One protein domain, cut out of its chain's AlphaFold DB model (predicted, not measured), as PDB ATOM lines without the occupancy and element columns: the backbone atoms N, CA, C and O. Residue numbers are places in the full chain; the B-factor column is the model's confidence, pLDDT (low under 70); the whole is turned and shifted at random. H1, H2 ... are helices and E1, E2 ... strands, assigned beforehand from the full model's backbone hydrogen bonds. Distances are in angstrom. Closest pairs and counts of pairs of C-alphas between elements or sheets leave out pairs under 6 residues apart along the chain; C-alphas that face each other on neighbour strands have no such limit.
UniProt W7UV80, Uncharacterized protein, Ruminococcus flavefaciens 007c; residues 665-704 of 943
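AT A GLANCE: This is residues 665 to 704 of the 943 residues of an uncharacterized protein of Ruminococcus flavefaciens 007c (UniProt W7UV80). With little regular structure, this is a flat piece, mostly loop: a small two-stranded hairpin, E1 and E2, then a wide loop, residues 678 to 689, leading to one short helix, H1. Residues 693 to 698, of which 693 to 696 belong to H1, stick out. The printed part has 40 residues, 13 of them in named elements, in the order E1, E2, H1; the class is mixed, the sheet antiparallel. It is only just compact, close to loose, with a radius of gyration of the C-alphas of 10.6 A and spans of 29 by 21 by 11 A.

HOW THE PARTS SIT: Look first at E1, residues 670 to 672, and E2, residues 675 to 677, an antiparallel hairpin at 133 degrees; N 677 and O 670 are within hydrogen-bond range at 2.8 A. In H1, residues 690 to 696, every O i to N i+4 pair is within hydrogen-bond range. The closest C-alphas of E2 and H1, those of Phe 676 and Asp 691, are 7.0 A apart. E1 and H1 are apart.

IN THESE COORDINATES: Find C-alpha 670 at (116.732, 131.140, 168.865), where E1 begins. H1 runs 9.8 A to C-alpha 696 at (107.876, 114.355, 164.682).

THE WHOLE: The farthest C-alphas, Met 684 and His 703, are 30.6 A apart. The printed part has no cut; the link E2 to H1 is long. In this model pLDDT is under 70 at residues 671 to 675 and 677 to 682.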
ATOM      1  N   GLU A 665     122.041 129.650 171.046       88.25
ATOM      2  CA  GLU A 665     121.525 129.968 169.711       88.25
ATOM      3  C   GLU A 665     122.092 129.044 168.619       88.25
ATOM      4  O   GLU A 665     121.416 128.783 167.629       88.25
ATOM      5  N   VAL A 666     123.298 128.505 168.822       86.88
ATOM      6  CA  VAL A 666     123.970 127.592 167.889       86.88
ATOM      7  C   VAL A 666     123.493 126.152 168.089       86.88
ATOM      8  O   VAL A 666     123.155 125.478 167.117       86.88
ATOM      9  N   ILE A 667     123.442 125.684 169.341       88.38
ATOM     10  CA  ILE A 667     123.173 124.270 169.655       88.38
ATOM     11  C   ILE A 667     121.685 123.919 169.719       88.38
ATOM     12  O   ILE A 667     121.339 122.762 169.490       88.38
ATOM     13  N   TRP A 668     120.818 124.885 170.024       87.62
ATOM     14  CA  TRP A 668     119.372 124.692 170.200       87.62
ATOM     15  C   TRP A 668     118.546 125.564 169.245       87.62
ATOM     16  O   TRP A 668     117.517 125.131 168.728       87.62
ATOM     17  N   GLY A 669     119.038 126.769 168.953       84.75
ATOM     18  CA  GLY A 669     118.359 127.763 168.125       84.75
ATOM     19  C   GLY A 669     117.909 128.974 168.936       84.75
ATOM     20  O   GLY A 669     118.152 129.079 170.142       84.75
ATOM     21  N   LYS A 670     117.250 129.913 168.258       77.62
ATOM     22  CA  LYS A 670     116.732 131.140 168.865       77.62
ATOM     23  C   LYS A 670     115.210 131.141 168.792       77.62
ATOM     24  O   LYS A 670     114.646 130.884 167.735       77.62
ATOM     25  N   LYS A 671     114.557 131.421 169.920       69.25
ATOM     26  CA  LYS A 671     113.099 131.549 170.007       69.25
ATOM     27  C   LYS A 671     112.739 133.029 169.882       69.25
ATOM     28  O   LYS A 671     113.045 133.814 170.779       69.25
ATOM     29  N   GLU A 672     112.124 133.424 168.773       65.62
ATOM     30  CA  GLU A 672     111.636 134.788 168.541       65.62
ATOM     31  C   GLU A 672     110.115 134.756 168.358       65.62
ATOM     32  O   GLU A 672     109.598 134.061 167.490       65.62
ATOM     33  N   ASN A 673     109.379 135.509 169.186       60.75
ATOM     34  CA  ASN A 673     107.909 135.563 169.157       60.75
ATOM     35  C   ASN A 673     107.215 134.185 169.235       60.75
ATOM     36  O   ASN A 673     106.162 133.996 168.639       60.75
ATOM     37  N   GLY A 674     107.803 133.229 169.963       59.25
ATOM     38  CA  GLY A 674     107.251 131.879 170.139       59.25
ATOM     39  C   GLY A 674     107.751 130.848 169.126       59.25
ATOM     40  O   GLY A 674     107.747 129.670 169.459       59.25
ATOM     41  N   ASN A 675     108.283 131.279 167.980       63.50
ATOM     42  CA  ASN A 675     108.767 130.389 166.924       63.50
ATOM     43  C   ASN A 675     110.286 130.225 166.988       63.50
ATOM     44  O   ASN A 675     111.010 131.183 167.294       63.50
ATOM     45  N   PHE A 676     110.788 129.035 166.659       72.12
ATOM     46  CA  PHE A 676     112.224 128.835 166.517       72.12
ATOM     47  C   PHE A 676     112.706 129.311 165.147       72.12
ATOM     48  O   PHE A 676     112.244 128.868 164.100       72.12
ATOM     49  N   THR A 677     113.698 130.196 165.137       69.00
ATOM     50  CA  THR A 677     114.451 130.496 163.918       69.00
ATOM     51  C   THR A 677     115.545 129.449 163.743       69.00
ATOM     52  O   THR A 677     116.316 129.191 164.676       69.00
ATOM     53  N   VAL A 678     115.616 128.859 162.547       57.47
ATOM     54  CA  VAL A 678     116.652 127.892 162.162       57.47
ATOM     55  C   VAL A 678     118.029 128.520 162.374       57.47
ATOM     56  O   VAL A 678     118.261 129.655 161.969       57.47
ATOM     57  N   THR A 679     118.930 127.792 163.039       64.12
ATOM     58  CA  THR A 679     120.319 128.230 163.223       64.12
ATOM     59  C   THR A 679     121.003 128.403 161.863       64.12
ATOM     60  O   THR A 679     120.860 127.557 160.980       64.12
ATOM     61  N   ASP A 680     121.796 129.464 161.708       64.38
ATOM     62  CA  ASP A 680     122.623 129.690 160.513       64.38
ATOM     63  C   ASP A 680     123.742 128.630 160.361       64.38
ATOM     64  O   ASP A 680     124.444 128.605 159.350       64.38
ATOM     65  N   GLN A 681     123.913 127.757 161.367       68.75
ATOM     66  CA  GLN A 681     124.889 126.663 161.430       68.75
ATOM     67  C   GLN A 681     124.196 125.328 161.773       68.75
ATOM     68  O   GLN A 681     124.361 124.802 162.881       68.75
ATOM     69  N   PRO A 682     123.385 124.752 160.863       67.81
ATOM     70  CA  PRO A 682     122.645 123.510 161.120       67.81
ATOM     71  C   PRO A 682     123.566 122.329 161.457       67.81
ATOM     72  O   PRO A 682     123.193 121.424 162.201       67.81
ATOM     73  N   GLU A 683     124.806 122.347 160.973       71.19
ATOM     74  CA  GLU A 683     125.832 121.363 161.291       71.19
ATOM     75  C   GLU A 683     126.359 121.446 162.727       71.19
ATOM     76  O   GLU A 683     127.033 120.511 163.147       71.19
ATOM     77  N   MET A 684     126.058 122.495 163.491       74.25
ATOM     78  CA  MET A 684     126.443 122.626 164.903       74.25
ATOM     79  C   MET A 684     125.272 122.402 165.864       74.25
ATOM     80  O   MET A 684     125.486 122.310 167.071       74.25
ATOM     81  N   LYS A 685     124.044 122.260 165.346       83.69
ATOM     82  CA  LYS A 685     122.864 121.970 166.161       83.69
ATOM     83  C   LYS A 685     123.011 120.616 166.859       83.69
ATOM     84  O   LYS A 685     123.385 119.622 166.228       83.69
ATOM     85  N   LEU A 686     122.723 120.600 168.160       85.50
ATOM     86  CA  LEU A 686     122.824 119.423 169.026       85.50
ATOM     87  C   LEU A 686     121.468 119.030 169.617       85.50
ATOM     88  O   LEU A 686     121.199 117.844 169.769       85.50
ATOM     89  N   ILE A 687     120.641 120.015 169.970       88.44
ATOM     90  CA  ILE A 687     119.450 119.833 170.799       88.44
ATOM     91  C   ILE A 687     118.196 120.047 169.960       88.44
ATOM     92  O   ILE A 687     118.053 121.087 169.311       88.44
ATOM     93  N   LYS A 688     117.270 119.082 170.019       84.88
ATOM     94  CA  LYS A 688     115.929 119.222 169.441       84.88
ATOM     95  C   LYS A 688     115.151 120.343 170.126       84.88
ATOM     96  O   LYS A 688     115.143 120.447 171.355       84.88
ATOM     97  N   ASN A 689     114.490 121.178 169.339       86.56
ATOM     98  CA  ASN A 689     113.565 122.192 169.836       86.56
ATOM     99  C   ASN A 689     112.112 121.683 169.809       86.56
ATOM    100  O   ASN A 689     111.849 120.556 169.396       86.56
ATOM    101  N   LEU A 690     111.180 122.495 170.316       85.38
ATOM    102  CA  LEU A 690     109.775 122.096 170.433       85.38
ATOM    103  C   LEU A 690     109.124 121.892 169.060       85.38
ATOM    104  O   LEU A 690     108.359 120.948 168.899       85.38
ATOM    105  N   ASP A 691     109.450 122.743 168.085       83.38
ATOM    106  CA  ASP A 691     108.879 122.686 166.735       83.38
ATOM    107  C   ASP A 691     109.240 121.360 166.047       83.38
ATOM    108  O   ASP A 691     108.372 120.718 165.468       83.38
ATOM    109  N   GLU A 692     110.480 120.888 166.200       80.38
ATOM    110  CA  GLU A 692     110.917 119.582 165.682       80.38
ATOM    111  C   GLU A 692     110.221 118.408 166.379       80.38
ATOM    112  O   GLU A 692     109.865 117.429 165.732       80.38
ATOM    113  N   VAL A 693     110.011 118.487 167.697       81.81
ATOM    114  CA  VAL A 693     109.286 117.437 168.438       81.81
ATOM    115  C   VAL A 693     107.806 117.415 168.052       81.81
ATOM    116  O   VAL A 693     107.211 116.344 167.948       81.81
ATOM    117  N   ARG A 694     107.207 118.586 167.817       82.44
ATOM    118  CA  ARG A 694     105.836 118.733 167.312       82.44
ATOM    119  C   ARG A 694     105.708 118.176 165.895       82.44
ATOM    120  O   ARG A 694     104.766 117.434 165.635       82.44
ATOM    121  N   GLU A 695     106.667 118.466 165.020       79.50
ATOM    122  CA  GLU A 695     106.731 117.917 163.662       79.50
ATOM    123  C   GLU A 695     106.835 116.383 163.678       79.50
ATOM    124  O   GLU A 695     106.036 115.716 163.023       79.50
ATOM    125  N   ASP A 696     107.722 115.813 164.506       76.94
ATOM    126  CA  ASP A 696     107.876 114.355 164.682       76.94
ATOM    127  C   ASP A 696     106.576 113.662 165.155       76.94
ATOM    128  O   ASP A 696     106.381 112.463 164.940       76.94
ATOM    129  N   LEU A 697     105.686 114.404 165.821       78.38
ATOM    130  CA  LEU A 697     104.405 113.923 166.338       78.38
ATOM    131  C   LEU A 697     103.202 114.377 165.502       78.38
ATOM    132  O   LEU A 697     102.068 114.188 165.942       78.38
ATOM    133  N   HIS A 698     103.416 114.951 164.312       79.19
ATOM    134  CA  HIS A 698     102.346 115.456 163.441       79.19
ATOM    135  C   HIS A 698     101.410 116.455 164.150       79.19
ATOM    136  O   HIS A 698     100.181 116.402 164.019       79.19
ATOM    137  N   TYR A 699     101.988 117.351 164.951       82.44
ATOM    138  CA  TYR A 699     101.275 118.454 165.583       82.44
ATOM    139  C   TYR A 699     101.326 119.704 164.700       82.44
ATOM    140  O   TYR A 699     102.394 120.258 164.436       82.44
ATOM    141  N   ASP A 700     100.155 120.176 164.281       80.81
ATOM    142  CA  ASP A 700      99.992 121.404 163.518       80.81
ATOM    143  C   ASP A 700      99.957 122.598 164.479       80.81
ATOM    144  O   ASP A 700      98.924 122.936 165.068       80.81
ATOM    145  N   ALA A 701     101.116 123.236 164.637       76.25
ATOM    146  CA  ALA A 701     101.276 124.402 165.497       76.25
ATOM    147  C   ALA A 701     100.509 125.642 164.998       76.25
ATOM    148  O   ALA A 701     100.205 126.518 165.804       76.25
ATOM    149  N   GLU A 702     100.166 125.736 163.706       76.19
ATOM    150  CA  GLU A 702      99.384 126.862 163.171       76.19
ATOM    151  C   GLU A 702      97.923 126.780 163.631       76.19
ATOM    152  O   GLU A 702      97.315 127.795 163.980       76.19
ATOM    153  N   HIS A 703      97.375 125.565 163.679       77.44
ATOM    154  CA  HIS A 703      95.991 125.310 164.086       77.44
ATOM    155  C   HIS A 703      95.846 124.817 165.533       77.44
ATOM    156  O   HIS A 703      94.719 124.606 165.985       77.44
ATOM    157  N   GLY A 704      96.953 124.633 166.258       82.81
ATOM    158  CA  GLY A 704      96.975 124.227 167.665       82.81
ATOM    159  C   GLY A 704      96.442 122.814 167.921       82.81
ATOM    160  O   GLY A 704      95.908 122.545 168.997       82.81
TER     161      GLY A 704